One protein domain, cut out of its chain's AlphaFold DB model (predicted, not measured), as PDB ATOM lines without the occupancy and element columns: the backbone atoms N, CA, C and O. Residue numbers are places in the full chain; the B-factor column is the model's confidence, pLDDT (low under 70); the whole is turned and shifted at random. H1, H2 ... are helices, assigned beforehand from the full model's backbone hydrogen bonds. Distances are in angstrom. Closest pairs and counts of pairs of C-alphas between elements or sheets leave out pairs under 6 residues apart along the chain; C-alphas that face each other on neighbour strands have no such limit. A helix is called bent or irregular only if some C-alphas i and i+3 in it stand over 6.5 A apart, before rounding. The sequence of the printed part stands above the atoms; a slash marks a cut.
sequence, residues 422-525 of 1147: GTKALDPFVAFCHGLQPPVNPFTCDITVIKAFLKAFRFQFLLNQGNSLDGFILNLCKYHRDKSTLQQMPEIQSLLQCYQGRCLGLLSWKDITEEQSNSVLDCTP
ATOM      1  N   GLY A 422     133.542 185.133 178.241       48.59
ATOM      2  CA  GLY A 422     133.662 183.720 177.880       48.59
ATOM      3  C   GLY A 422     133.035 182.782 178.916       48.59
ATOM      4  O   GLY A 422     132.953 183.097 180.102       48.59
ATOM      5  N   THR A 423     132.621 181.594 178.475       55.59
ATOM      6  CA  THR A 423     132.262 180.483 179.371       55.59
ATOM      7  C   THR A 423     133.482 180.024 180.172       55.59
ATOM      8  O   THR A 423     134.561 179.914 179.590       55.59
ATOM      9  N   LYS A 424     133.320 179.627 181.445       61.75
ATOM     10  CA  LYS A 424     134.430 179.160 182.317       61.75
ATOM     11  C   LYS A 424     135.249 177.982 181.755       61.75
ATOM     12  O   LYS A 424     136.362 177.743 182.203       61.75
ATOM     13  N   ALA A 425     134.708 177.247 180.782       63.44
ATOM     14  CA  ALA A 425     135.403 176.189 180.045       63.44
ATOM     15  C   ALA A 425     136.501 176.698 179.082       63.44
ATOM     16  O   ALA A 425     137.356 175.919 178.669       63.44
ATOM     17  N   LEU A 426     136.515 177.995 178.742       74.94
ATOM     18  CA  LEU A 426     137.500 178.576 177.825       74.94
ATOM     19  C   LEU A 426     138.870 178.784 178.487       74.94
ATOM     20  O   LEU A 426     139.885 178.553 177.838       74.94
ATOM     21  N   ASP A 427     138.921 179.155 179.769       77.69
ATOM     22  CA  ASP A 427     140.188 179.370 180.485       77.69
ATOM     23  C   ASP A 427     141.049 178.087 180.588       77.69
ATOM     24  O   ASP A 427     142.242 178.162 180.288       77.69
ATOM     25  N   PRO A 428     140.491 176.893 180.898       80.94
ATOM     26  CA  PRO A 428     141.201 175.617 180.774       80.94
ATOM     27  C   PRO A 428     141.745 175.332 179.371       80.94
ATOM     28  O   PRO A 428     142.856 174.826 179.244       80.94
ATOM     29  N   PHE A 429     140.991 175.662 178.316       86.38
ATOM     30  CA  PHE A 429     141.421 175.454 176.930       86.38
ATOM     31  C   PHE A 429     142.572 176.391 176.546       86.38
ATOM     32  O   PHE A 429     143.581 175.952 176.000       86.38
ATOM     33  N   VAL A 430     142.468 177.671 176.915       86.50
ATOM     34  CA  VAL A 430     143.541 178.663 176.768       86.50
ATOM     35  C   VAL A 430     144.799 178.216 177.527       86.50
ATOM     36  O   VAL A 430     145.894 178.256 176.966       86.50
ATOM     37  N   ALA A 431     144.653 177.736 178.766       86.25
ATOM     38  CA  ALA A 431     145.762 177.213 179.564       86.25
ATOM     39  C   ALA A 431     146.397 175.955 178.943       86.25
ATOM     40  O   ALA A 431     147.621 175.860 178.893       86.25
ATOM     41  N   PHE A 432     145.592 175.027 178.416       91.06
ATOM     42  CA  PHE A 432     146.075 173.842 177.703       91.06
ATOM     43  C   PHE A 432     146.885 174.223 176.458       91.06
ATOM     44  O   PHE A 432     148.021 173.782 176.314       91.06
ATOM     45  N   CYS A 433     146.355 175.097 175.597       91.62
ATOM     46  CA  CYS A 433     147.059 175.550 174.397       91.62
ATOM     47  C   CYS A 433     148.372 176.292 174.716       91.62
ATOM     48  O   CYS A 433     149.348 176.134 173.982       91.62
ATOM     49  N   HIS A 434     148.433 177.034 175.828       88.31
ATOM     50  CA  HIS A 434     149.672 177.639 176.333       88.31
ATOM     51  C   HIS A 434     150.650 176.642 176.986       88.31
ATOM     52  O   HIS A 434     151.835 176.952 177.069       88.31
ATOM     53  N   GLY A 435     150.180 175.480 177.450       89.50
ATOM     54  CA  GLY A 435     151.010 174.425 178.045       89.50
ATOM     55  C   GLY A 435     151.673 173.484 177.031       89.50
ATOM     56  O   GLY A 435     152.571 172.730 177.399       89.50
ATOM     57  N   LEU A 436     151.251 173.523 175.763       92.00
ATOM     58  CA  LEU A 436     151.899 172.792 174.672       92.00
ATOM     59  C   LEU A 436     153.282 173.380 174.346       92.00
ATOM     60  O   LEU A 436     153.542 174.561 174.572       92.00
ATOM     61  N   GLN A 437     154.164 172.557 173.774       91.06
ATOM     62  CA  GLN A 437     155.462 172.993 173.254       91.06
ATOM     63  C   GLN A 437     155.574 172.637 171.760       91.06
ATOM     64  O   GLN A 437     155.564 171.450 171.434       91.06
ATOM     65  N   PRO A 438     155.683 173.626 170.848       89.69
ATOM     66  CA  PRO A 438     155.549 175.067 171.090       89.69
ATOM     67  C   PRO A 438     154.120 175.464 171.534       89.69
ATOM     68  O   PRO A 438     153.160 174.770 171.191       89.69
ATOM     69  N   PRO A 439     153.955 176.582 172.267       88.94
ATOM     70  CA  PRO A 439     152.644 177.040 172.720       88.94
ATOM     71  C   PRO A 439     151.781 177.479 171.535       88.94
ATOM     72  O   PRO A 439     152.210 178.256 170.678       88.94
ATOM     73  N   VAL A 440     150.540 177.000 171.497       91.69
ATOM     74  CA  VAL A 440     149.620 177.196 170.372       91.69
ATOM     75  C   VAL A 440     148.630 178.318 170.690       91.69
ATOM     76  O   VAL A 440     148.149 178.448 171.813       91.69
ATOM     77  N   ASN A 441     148.287 179.140 169.699       85.19
ATOM     78  CA  ASN A 441     147.230 180.142 169.842       85.19
ATOM     79  C   ASN A 441     145.843 179.455 169.860       85.19
ATOM     80  O   ASN A 441     145.463 178.904 168.828       85.19
ATOM     81  N   PRO A 442     145.048 179.524 170.945       81.75
ATOM     82  CA  PRO A 442     143.763 178.815 171.049       81.75
ATOM     83  C   PRO A 442     142.715 179.254 170.008       81.75
ATOM     84  O   PRO A 442     141.803 178.496 169.688       81.75
ATOM     85  N   PHE A 443     142.849 180.459 169.439       80.06
ATOM     86  CA  PHE A 443     141.952 180.971 168.393       80.06
ATOM     87  C   PHE A 443     142.356 180.559 166.967       80.06
ATOM     88  O   PHE A 443     141.638 180.867 166.021       80.06
ATOM     89  N   THR A 444     143.521 179.928 166.788       82.00
ATOM     90  CA  THR A 444     144.019 179.455 165.481       82.00
ATOM     91  C   THR A 444     144.760 178.120 165.604       82.00
ATOM     92  O   THR A 444     145.685 177.855 164.838       82.00
ATOM     93  N   CYS A 445     144.436 177.318 166.620       84.19
ATOM     94  CA  CYS A 445     144.988 175.980 166.783       84.19
ATOM     95  C   CYS A 445     144.356 175.015 165.774       84.19
ATOM     96  O   CYS A 445     143.234 175.230 165.324       84.19
ATOM     97  N   ASP A 446     145.053 173.934 165.447       86.19
ATOM     98  CA  ASP A 446     144.479 172.893 164.598       86.19
ATOM     99  C   ASP A 446     143.441 172.037 165.359       86.19
ATOM    100  O   ASP A 446     143.449 171.955 166.594       86.19
ATOM    101  N   ILE A 447     142.566 171.354 164.619       80.50
ATOM    102  CA  ILE A 447     141.592 170.386 165.139       80.50
ATOM    103  C   ILE A 447     142.269 169.293 165.981       80.50
ATOM    104  O   ILE A 447     141.694 168.854 166.981       80.50
ATOM    105  N   THR A 448     143.506 168.891 165.661       85.19
ATOM    106  CA  THR A 448     144.286 167.954 166.494       85.19
ATOM    107  C   THR A 448     144.502 168.456 167.926       85.19
ATOM    108  O   THR A 448     144.396 167.668 168.866       85.19
ATOM    109  N   VAL A 449     144.717 169.761 168.125       88.62
ATOM    110  CA  VAL A 449     144.875 170.385 169.452       88.62
ATOM    111  C   VAL A 449     143.551 170.400 170.216       88.62
ATOM    112  O   VAL A 449     143.535 170.153 171.422       88.62
ATOM    113  N   ILE A 450     142.431 170.614 169.523       84.88
ATOM    114  CA  ILE A 450     141.088 170.548 170.119       84.88
ATOM    115  C   ILE A 450     140.768 169.103 170.532       84.88
ATOM    116  O   ILE A 450     140.347 168.872 171.664       84.88
ATOM    117  N   LYS A 451     141.054 168.109 169.678       80.94
ATOM    118  CA  LYS A 451     140.943 166.679 170.027       80.94
ATOM    119  C   LYS A 451     141.832 166.310 171.220       80.94
ATOM    120  O   LYS A 451     141.382 165.582 172.102       80.94
ATOM    121  N   ALA A 452     143.064 166.818 171.279       84.81
ATOM    122  CA  ALA A 452     143.967 166.589 172.404       84.81
ATOM    123  C   ALA A 452     143.431 167.205 173.710       84.81
ATOM    124  O   ALA A 452     143.441 166.535 174.740       84.81
ATOM    125  N   PHE A 453     142.885 168.428 173.663       87.12
ATOM    126  CA  PHE A 453     142.233 169.059 174.814       87.12
ATOM    127  C   PHE A 453     141.039 168.241 175.315       87.12
ATOM    128  O   PHE A 453     140.976 167.934 176.501       87.12
ATOM    129  N   LEU A 454     140.123 167.852 174.421       80.25
ATOM    130  CA  LEU A 454     138.915 167.098 174.781       80.25
ATOM    131  C   LEU A 454     139.227 165.693 175.327       80.25
ATOM    132  O   LEU A 454     138.460 165.174 176.130       80.25
ATOM    133  N   LYS A 455     140.363 165.093 174.941       78.06
ATOM    134  CA  LYS A 455     140.858 163.832 175.524       78.06
ATOM    135  C   LYS A 455     141.576 164.029 176.865       78.06
ATOM    136  O   LYS A 455     141.461 163.175 177.740       78.06
ATOM    137  N   ALA A 456     142.309 165.130 177.045       78.06
ATOM    138  CA  ALA A 456     143.045 165.421 178.278       78.06
ATOM    139  C   ALA A 456     142.131 165.924 179.412       78.06
ATOM    140  O   ALA A 456     142.232 165.474 180.555       78.06
ATOM    141  N   PHE A 457     141.207 166.836 179.104       74.88
ATOM    142  CA  PHE A 457     140.214 167.341 180.047       74.88
ATOM    143  C   PHE A 457     138.996 166.422 180.076       74.88
ATOM    144  O   PHE A 457     138.037 166.624 179.332       74.88
ATOM    145  N   ARG A 458     139.030 165.435 180.986       66.19
ATOM    146  CA  ARG A 458     137.903 164.530 181.284       66.19
ATOM    147  C   ARG A 458     136.579 165.300 181.284       66.19
ATOM    148  O   ARG A 458     136.398 166.219 182.086       66.19
ATOM    149  N   PHE A 459     135.655 164.886 180.414       64.19
ATOM    150  CA  PHE A 459     134.408 165.589 180.085       64.19
ATOM    151  C   PHE A 459     133.622 166.094 181.307       64.19
ATOM    152  O   PHE A 459     133.104 167.210 181.299       64.19
ATOM    153  N   GLN A 460     133.612 165.314 182.392       59.69
ATOM    154  CA  GLN A 460     133.015 165.649 183.688       59.69
ATOM    155  C   GLN A 460     133.403 167.053 184.211       59.69
ATOM    156  O   GLN A 460     132.566 167.727 184.810       59.69
ATOM    157  N   PHE A 461     134.623 167.546 183.951       65.88
ATOM    158  CA  PHE A 461     135.034 168.906 184.334       65.88
ATOM    159  C   PHE A 461     134.322 169.990 183.513       65.88
ATOM    160  O   PHE A 461     133.849 170.973 184.081       65.88
ATOM    161  N   LEU A 462     134.218 169.813 182.190       60.53
ATOM    162  CA  LEU A 462     133.544 170.762 181.294       60.53
ATOM    163  C   LEU A 462     132.046 170.852 181.628       60.53
ATOM    164  O   LEU A 462     131.500 171.947 181.747       60.53
ATOM    165  N   LEU A 463     131.416 169.698 181.867       60.41
ATOM    166  CA  LEU A 463     129.990 169.569 182.184       60.41
ATOM    167  C   LEU A 463     129.619 170.130 183.570       60.41
ATOM    168  O   LEU A 463     128.490 170.569 183.777       60.41
ATOM    169  N   ASN A 464     130.551 170.148 184.529       59.00
ATOM    170  CA  ASN A 464     130.303 170.645 185.888       59.00
ATOM    171  C   ASN A 464     130.444 172.176 186.038       59.00
ATOM    172  O   ASN A 464     130.155 172.708 187.107       59.00
ATOM    173  N   GLN A 465     130.862 172.914 185.001       57.12
ATOM    174  CA  GLN A 465     131.086 174.368 185.091       57.12
ATOM    175  C   GLN A 465     129.813 175.235 184.985       57.12
ATOM    176  O   GLN A 465     129.922 176.465 184.990       57.12
ATOM    177  N   GLY A 466     128.616 174.641 184.879       49.31
ATOM    178  CA  GLY A 466     127.331 175.367 184.884       49.31
ATOM    179  C   GLY A 466     127.136 176.340 183.711       49.31
ATOM    180  O   GLY A 466     126.361 177.286 183.805       49.31
ATOM    181  N   ASN A 467     127.887 176.148 182.628       53.66
ATOM    182  CA  ASN A 467     127.702 176.819 181.344       53.66
ATOM    183  C   ASN A 467     127.180 175.762 180.368       53.66
ATOM    184  O   ASN A 467     127.576 174.602 180.493       53.66
ATOM    185  N   SER A 468     126.361 176.133 179.379       62.50
ATOM    186  CA  SER A 468     125.993 175.159 178.351       62.50
ATOM    187  C   SER A 468     127.233 174.717 177.575       62.50
ATOM    188  O   SER A 468     128.048 175.548 177.153       62.50
ATOM    189  N   LEU A 469     127.379 173.403 177.382       66.19
ATOM    190  CA  LEU A 469     128.421 172.857 176.518       66.19
ATOM    191  C   LEU A 469     128.240 173.400 175.096       66.19
ATOM    192  O   LEU A 469     129.218 173.805 174.474       66.19
ATOM    193  N   ASP A 470     126.992 173.530 174.641       61.94
ATOM    194  CA  ASP A 470     126.624 174.197 173.388       61.94
ATOM    195  C   ASP A 470     127.213 175.607 173.316       61.94
ATOM    196  O   ASP A 470     127.725 176.002 172.281       61.94
ATOM    197  N   GLY A 471     127.209 176.369 174.416       69.06
ATOM    198  CA  GLY A 471     127.818 177.697 174.477       69.06
ATOM    199  C   GLY A 471     129.340 177.663 174.316       69.06
ATOM    200  O   GLY A 471     129.904 178.518 173.633       69.06
ATOM    201  N   PHE A 472     130.014 176.667 174.895       75.88
ATOM    202  CA  PHE A 472     131.453 176.455 174.711       75.88
ATOM    203  C   PHE A 472     131.784 176.011 173.274       75.88
ATOM    204  O   PHE A 472     132.641 176.615 172.629       75.88
ATOM    205  N   ILE A 473     131.051 175.031 172.738       73.38
ATOM    206  CA  ILE A 473     131.225 174.493 171.382       73.38
ATOM    207  C   ILE A 473     130.871 175.544 170.325       73.38
ATOM    208  O   ILE A 473     131.673 175.783 169.431       73.38
ATOM    209  N   LEU A 474     129.752 176.263 170.453       69.62
ATOM    210  CA  LEU A 474     129.397 177.381 169.569       69.62
ATOM    211  C   LEU A 474     130.440 178.499 169.607       69.62
ATOM    212  O   LEU A 474     130.624 179.173 168.599       69.62
ATOM    213  N   ASN A 475     131.119 178.722 170.734       73.81
ATOM    214  CA  ASN A 475     132.210 179.690 170.793       73.81
ATOM    215  C   ASN A 475     133.478 179.158 170.103       73.81
ATOM    216  O   ASN A 475     134.050 179.890 169.299       73.81
ATOM    217  N   LEU A 476     133.870 177.891 170.295       75.75
ATOM    218  CA  LEU A 476     134.939 177.263 169.497       75.75
ATOM    219  C   LEU A 476     134.630 177.345 167.988       75.75
ATOM    220  O   LEU A 476     135.424 177.888 167.223       75.75
ATOM    221  N   CYS A 477     133.432 176.928 167.578       73.31
ATOM    222  CA  CYS A 477     132.920 176.988 166.206       73.31
ATOM    223  C   CYS A 477     132.725 178.411 165.638       73.31
ATOM    224  O   CYS A 477     132.447 178.542 164.449       73.31
ATOM    225  N   LYS A 478     132.831 179.472 166.453       73.62
ATOM    226  CA  LYS A 478     132.886 180.877 165.991       73.62
ATOM    227  C   LYS A 478     134.316 181.375 165.787       73.62
ATOM    228  O   LYS A 478     134.518 182.307 165.013       73.62
ATOM    229  N   TYR A 479     135.286 180.828 166.520       71.56
ATOM    230  CA  TYR A 479     136.687 181.247 166.432       71.56
ATOM    231  C   TYR A 479     137.463 180.476 165.361       71.56
ATOM    232  O   TYR A 479     138.331 181.049 164.707       71.56
ATOM    233  N   HIS A 480     137.108 179.212 165.135       74.56
ATOM    234  CA  HIS A 480     137.644 178.398 164.049       74.56
ATOM    235  C   HIS A 480     136.836 178.599 162.766       74.56
ATOM    236  O   HIS A 480     135.609 178.650 162.804       74.56
ATOM    237  N   ARG A 481     137.524 178.713 161.622       67.38
ATOM    238  CA  ARG A 481     136.882 178.906 160.304       67.38
ATOM    239  C   ARG A 481     136.067 177.682 159.869       67.38
ATOM    240  O   ARG A 481     135.011 177.830 159.262       67.38
ATOM    241  N   ASP A 482     136.538 176.500 160.246       71.81
ATOM    242  CA  ASP A 482     135.985 175.192 159.890       71.81
ATOM    243  C   ASP A 482     134.860 174.761 160.850       71.81
ATOM    244  O   ASP A 482     134.947 173.775 161.586       71.81
ATOM    245  N   LYS A 483     133.776 175.546 160.869       70.44
ATOM    246  CA  LYS A 483     132.610 175.294 161.729       70.44
ATOM    247  C   LYS A 483     131.978 173.920 161.467       70.44
ATOM    248  O   LYS A 483     131.679 173.207 162.422       70.44
ATOM    249  N   SER A 484     131.781 173.557 160.199       72.50
ATOM    250  CA  SER A 484     131.232 172.261 159.776       72.50
ATOM    251  C   SER A 484     132.091 171.103 160.276       72.50
ATOM    252  O   SER A 484     131.586 170.214 160.956       72.50
ATOM    253  N   THR A 485     133.396 171.166 160.019       76.81
ATOM    254  CA  THR A 485     134.384 170.138 160.366       76.81
ATOM    255  C   THR A 485     134.420 169.874 161.875       76.81
ATOM    256  O   THR A 485     134.461 168.722 162.298       76.81
ATOM    257  N   LEU A 486     134.302 170.921 162.705       75.31
ATOM    258  CA  LEU A 486     134.177 170.787 164.162       75.31
ATOM    259  C   LEU A 486     132.844 170.167 164.612       75.31
ATOM    260  O   LEU A 486     132.843 169.333 165.514       75.31
ATOM    261  N   GLN A 487     131.715 170.534 163.999       74.88
ATOM    262  CA  GLN A 487     130.404 169.953 164.339       74.88
ATOM    263  C   GLN A 487     130.217 168.517 163.808       74.88
ATOM    264  O   GLN A 487     129.340 167.795 164.281       74.88
ATOM    265  N   GLN A 488     131.047 168.089 162.853       79.06
ATOM    266  CA  GLN A 488     131.087 166.732 162.294       79.06
ATOM    267  C   GLN A 488     132.100 165.806 162.991       79.06
ATOM    268  O   GLN A 488     132.149 164.616 162.690       79.06
ATOM    269  N   MET A 489     132.909 166.307 163.933       77.50
ATOM    270  CA  MET A 489     133.837 165.458 164.686       77.50
ATOM    271  C   MET A 489     133.077 164.490 165.606       77.50
ATOM    272  O   MET A 489     132.337 164.962 166.473       77.50
ATOM    273  N   PRO A 490     133.314 163.166 165.529       75.94
ATOM    274  CA  PRO A 490     132.605 162.195 166.362       75.94
ATOM    275  C   PRO A 490     132.882 162.395 167.857       75.94
ATOM    276  O   PRO A 490     131.998 162.164 168.674       75.94
ATOM    277  N   GLU A 491     134.057 162.911 168.243       76.12
ATOM    278  CA  GLU A 491     134.334 163.259 169.644       76.12
ATOM    279  C   GLU A 491     133.501 164.450 170.147       76.12
ATOM    280  O   GLU A 491     133.198 164.514 171.334       76.12
ATOM    281  N   ILE A 492     133.118 165.386 169.268       74.69
ATOM    282  CA  ILE A 492     132.263 166.537 169.610       74.69
ATOM    283  C   ILE A 492     130.784 166.157 169.533       74.69
ATOM    284  O   ILE A 492     130.021 166.571 170.399       74.69
ATOM    285  N   GLN A 493     130.382 165.330 168.564       76.88
ATOM    286  CA  GLN A 493     129.024 164.786 168.493       76.88
ATOM    287  C   GLN A 493     128.716 163.889 169.694       76.88
ATOM    288  O   GLN A 493     127.683 164.079 170.328       76.88
ATOM    289  N   SER A 494     129.642 163.009 170.086       72.88
ATOM    290  CA  SER A 494     129.532 162.226 171.322       72.88
ATOM    291  C   SER A 494     129.458 163.128 172.563       72.88
ATOM    292  O   SER A 494     128.635 162.891 173.443       72.88
ATOM    293  N   LEU A 495     130.227 164.227 172.619       69.88
ATOM    294  CA  LEU A 495     130.134 165.199 173.717       69.88
ATOM    295  C   LEU A 495     128.775 165.914 173.774       69.88
ATOM    296  O   LEU A 495     128.227 166.084 174.862       69.88
ATOM    297  N   LEU A 496     128.246 166.330 172.619       71.81
ATOM    298  CA  LEU A 496     126.931 166.961 172.491       71.81
ATOM    299  C   LEU A 496     125.830 165.987 172.906       71.81
ATOM    300  O   LEU A 496     125.070 166.321 173.805       71.81
ATOM    301  N   GLN A 497     125.826 164.763 172.372       69.44
ATOM    302  CA  GLN A 497     124.909 163.691 172.774       69.44
ATOM    303  C   GLN A 497     125.001 163.403 174.279       69.44
ATOM    304  O   GLN A 497     123.977 163.302 174.952       69.44
ATOM    305  N   CYS A 498     126.212 163.346 174.846       66.25
ATOM    306  CA  CYS A 498     126.387 163.113 176.279       66.25
ATOM    307  C   CYS A 498     125.887 164.282 177.144       66.25
ATOM    308  O   CYS A 498     125.381 164.072 178.247       66.25
ATOM    309  N   TYR A 499     126.022 165.520 176.665       68.94
ATOM    310  CA  TYR A 499     125.523 166.712 177.348       68.94
ATOM    311  C   TYR A 499     124.007 166.878 177.199       68.94
ATOM    312  O   TYR A 499     123.345 167.152 178.197       68.94
ATOM    313  N   GLN A 500     123.448 166.643 176.010       66.62
ATOM    314  CA  GLN A 500     122.006 166.552 175.772       66.62
ATOM    315  C   GLN A 500     121.407 165.489 176.699       66.62
ATOM    316  O   GLN A 500     120.509 165.803 177.476       66.62
ATOM    317  N   GLY A 501     121.990 164.286 176.740       64.25
ATOM    318  CA  GLY A 501     121.575 163.218 177.649       64.25
ATOM    319  C   GLY A 501     121.650 163.600 179.127       64.25
ATOM    320  O   GLY A 501     120.703 163.373 179.881       64.25
ATOM    321  N   ARG A 502     122.727 164.273 179.550       62.62
ATOM    322  CA  ARG A 502     122.854 164.789 180.920       62.62
ATOM    323  C   ARG A 502     121.809 165.865 181.250       62.62
ATOM    324  O   ARG A 502     121.273 165.835 182.358       62.62
ATOM    325  N   CYS A 503     121.535 166.801 180.345       58.31
ATOM    326  CA  CYS A 503     120.664 167.957 180.593       58.31
ATOM    327  C   CYS A 503     119.168 167.659 180.443       58.31
ATOM    328  O   CYS A 503     118.374 168.255 181.160       58.31
ATOM    329  N   LEU A 504     118.793 166.745 179.547       58.84
ATOM    330  CA  LEU A 504     117.404 166.359 179.278       58.84
ATOM    331  C   LEU A 504     116.993 165.052 179.997       58.84
ATOM    332  O   LEU A 504     115.846 164.638 179.894       58.84
ATOM    333  N   GLY A 505     117.905 164.400 180.737       56.62
ATOM    334  CA  GLY A 505     117.602 163.197 181.537       56.62
ATOM    335  C   GLY A 505     117.547 161.882 180.743       56.62
ATOM    336  O   GLY A 505     116.840 160.959 181.124       56.62
ATOM    337  N   LEU A 506     118.261 161.795 179.618       56.22
ATOM    338  CA  LEU A 506     117.968 160.844 178.534       56.22
ATOM    339  C   LEU A 506     118.693 159.496 178.627       56.22
ATOM    340  O   LEU A 506     119.072 158.936 177.600       56.22
ATOM    341  N   LEU A 507     118.876 158.917 179.816       52.72
ATOM    342  CA  LEU A 507     119.334 157.518 179.881       52.72
ATOM    343  C   LEU A 507     118.263 156.511 179.400       52.72
ATOM    344  O   LEU A 507     118.542 155.319 179.302       52.72
ATOM    345  N   SER A 508     117.065 156.996 179.059       51.03
ATOM    346  CA  SER A 508     115.963 156.291 178.393       51.03
ATOM    347  C   SER A 508     115.906 156.477 176.862       51.03
ATOM    348  O   SER A 508     114.956 156.016 176.231       51.03
ATOM    349  N   TRP A 509     116.882 157.137 176.219       55.44
ATOM    350  CA  TRP A 509     116.909 157.235 174.750       55.44
ATOM    351  C   TRP A 509     117.144 155.863 174.093       55.44
ATOM    352  O   TRP A 509     118.198 155.252 174.262       55.44
ATOM    353  N   LYS A 510     116.173 155.422 173.283       52.16
ATOM    354  CA  LYS A 510     116.109 154.089 172.646       52.16
ATOM    355  C   LYS A 510     117.285 153.757 171.716       52.16
ATOM    356  O   LYS A 510     117.569 152.577 171.515       52.16
ATOM    357  N   ASP A 511     117.978 154.778 171.213       62.81
ATOM    358  CA  ASP A 511     119.111 154.659 170.284       62.81
ATOM    359  C   ASP A 511     120.483 154.955 170.930       62.81
ATOM    360  O   ASP A 511     121.508 154.942 170.245       62.81
ATOM    361  N   ILE A 512     120.544 155.205 172.247       66.88
ATOM    362  CA  ILE A 512     121.822 155.320 172.965       66.88
ATOM    363  C   ILE A 512     122.444 153.927 173.124       66.88
ATOM    364  O   ILE A 512     121.874 153.030 173.745       66.88
ATOM    365  N   THR A 513     123.660 153.752 172.603       76.50
ATOM    366  CA  THR A 513     124.447 152.530 172.829       76.50
ATOM    367  C   THR A 513     124.853 152.396 174.299       76.50
ATOM    368  O   THR A 513     125.006 153.389 175.012       76.50
ATOM    369  N   GLU A 514     125.099 151.169 174.766       77.12
ATOM    370  CA  GLU A 514     125.540 150.925 176.149       77.12
ATOM    371  C   GLU A 514     126.844 151.684 176.488       77.12
ATOM    372  O   GLU A 514     126.997 152.204 177.592       77.12
ATOM    373  N   GLU A 515     127.752 151.832 175.516       75.50
ATOM    374  CA  GLU A 515     128.989 152.610 175.653       75.50
ATOM    375  C   GLU A 515     128.718 154.116 175.817       75.50
ATOM    376  O   GLU A 515     129.315 154.754 176.688       75.50
ATOM    377  N   GLN A 516     127.771 154.688 175.062       70.00
ATOM    378  CA  GLN A 516     127.311 156.070 175.263       70.00
ATOM    379  C   GLN A 516     126.590 156.236 176.612       70.00
ATOM    380  O   GLN A 516     126.871 157.194 177.326       70.00
ATOM    381  N   SER A 517     125.719 155.300 177.008       73.31
ATOM    382  CA  SER A 517     125.013 155.329 178.303       73.31
ATOM    383  C   SER A 517     125.997 155.329 179.476       73.31
ATOM    384  O   SER A 517     125.934 156.188 180.359       73.31
ATOM    385  N   ASN A 518     126.976 154.421 179.452       78.75
ATOM    386  CA  ASN A 518     128.023 154.356 180.467       78.75
ATOM    387  C   ASN A 518     128.944 155.591 180.419       78.75
ATOM    388  O   ASN A 518     129.297 156.113 181.475       78.75
ATOM    389  N   SER A 519     129.234 156.146 179.233       72.62
ATOM    390  CA  SER A 519     129.968 157.416 179.092       72.62
ATOM    391  C   SER A 519     129.218 158.602 179.711       72.62
ATOM    392  O   SER A 519     129.823 159.392 180.440       72.62
ATOM    393  N   VAL A 520     127.900 158.721 179.490       71.50
ATOM    394  CA  VAL A 520     127.044 159.725 180.149       71.50
ATOM    395  C   VAL A 520     127.097 159.550 181.659       71.50
ATOM    396  O   VAL A 520     127.355 160.514 182.380       71.50
ATOM    397  N   LEU A 521     126.907 158.322 182.142       75.56
ATOM    398  CA  LEU A 521     126.925 158.000 183.565       75.56
ATOM    399  C   LEU A 521     128.259 158.370 184.214       75.56
ATOM    400  O   LEU A 521     128.256 159.124 185.187       75.56
ATOM    401  N   ASP A 522     129.399 157.956 183.665       76.56
ATOM    402  CA  ASP A 522     130.718 158.353 184.171       76.56
ATOM    403  C   ASP A 522     130.885 159.880 184.215       76.56
ATOM    404  O   ASP A 522     131.393 160.425 185.202       76.56
ATOM    405  N   CYS A 523     130.353 160.579 183.211       65.94
ATOM    406  CA  CYS A 523     130.331 162.037 183.117       65.94
ATOM    407  C   CYS A 523     129.309 162.743 184.034       65.94
ATOM    408  O   CYS A 523     129.370 163.972 184.179       65.94
ATOM    409  N   THR A 524     128.392 162.016 184.676       74.38
ATOM    410  CA  THR A 524     127.488 162.564 185.701       74.38
ATOM    411  C   THR A 524     128.092 162.487 187.112       74.38
ATOM    412  O   THR A 524     129.025 161.708 187.351       74.38
ATOM    413  N   PRO A 525     127.622 163.319 188.064       79.50
ATOM    414  CA  PRO A 525     128.045 163.239 189.459       79.50
ATOM    415  C   PRO A 525     127.587 161.943 190.137       79.50
ATOM    416  O   PRO A 525     126.528 161.409 189.826       79.50
TER     417      PRO A 525
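This is residues 422 to 525 of the 1147 residues of an uncharacterized protein of Tigriopus californicus (UniProt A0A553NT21). Picture an elongated body of short helices set at angles to one another, with H1 and H2, about perpendicular, toward one end, H6 and H7, crossing at a steep tilt, toward the other, and H3, H4 and H5 between these two pairs. The loops at the two ends make the greatest length: Pro 438, in the link from H1 to H2, and Lys 510, in the link from H6 to H7, hold the two C-alphas farthest apart. The printed part has 104 residues with seven named helices, H1 to H7 in order along the chain, and no named strand; the class is all helix. It is compact, with a radius of gyration of the C-alphas of 13.9 A, and its C-alphas span 43 by 27 by 22 A along the three main axes.

Find C-alpha 426 at (137.500, 178.576, 177.825), where H1 begins; H1 takes residues 426 to 435 and is 14.1 A from first to last C-alpha. Go on to residues 447 to 456 for H2, also 14.1 A long. Residues 459 to 463 are H3, 6.3 A long, and residues 469 to 479 are H4, 15.5 A long. Then come H5, residues 483 to 487 and 6.3 A long, and H6, residues 490 to 504, the longest helix with 15 residues and 20.4 A. Look for the start of H6 at C-alpha 490, (132.605, 162.195, 166.362). Last comes H7, residues 514 to 523, 14.0 A long, which ends at C-alpha 523, (130.331, 162.037, 183.117). No helix is bent or irregular.

Start at H1, which only just touches H2, with 3 pairs of C-alphas within 8 A; the closest are those of Phe 432 and Phe 453, 6.8 A apart, and the lines are about perpendicular at 78 degrees. H1 and H4 are close but not clearly touching, with the closest C-alphas those of Leu 426 and Phe 472 at 7.1 A. H2 and H3 meet only through their link. H3 touches H7, where the C-alphas of Gln 460 and Cys 523 are the closest at 4.5 A. H4 and H5 touch only at the corner by their link, and only just, with 3 pairs within 8 A; the closest C-alphas are those of Cys 477 and Lys 483, 4.8 A apart. H6, with residues 496 to 499 alone, only just touches H4, again with 3 pairs; the closest C-alphas are those of Leu 469 and Tyr 499 at 6.8 A, and the two run opposite ways at a tilt of 36 degrees, only just steep. H6 touches H7 with 8 pairs within 8 A; the closest C-alphas are those of Cys 498 and Val 520, 5.2 A apart, and the tilt of 69 degrees, the same way, is only just short of about perpendicular. The helix packing is mostly crossed: of the three touching pairs with a tilt, 0 are at a shallow tilt. H1 and H7 are apart, as are, for instance, H2 and H4. In H1, H2, H3, H4, H5, H6 and H7 every O i to N i+4 pair is within hydrogen-bond range.

From Pro 438 to Lys 510 the C-alphas are 44.7 A apart, while the first and last printed C-alphas, of Gly 422 and Pro 525, are 24.2 A apart. The printed part has no cut. The link from H1 to H2, 11 residues, is long; that from H6 to H7, 9 residues, is short but not tight, and the other four are tight. Mean pLDDT of the printed part is 72.8, and 38 residues are under 70, among them residues 422 to 425, 458 to 471 and 497 to 512 of this model.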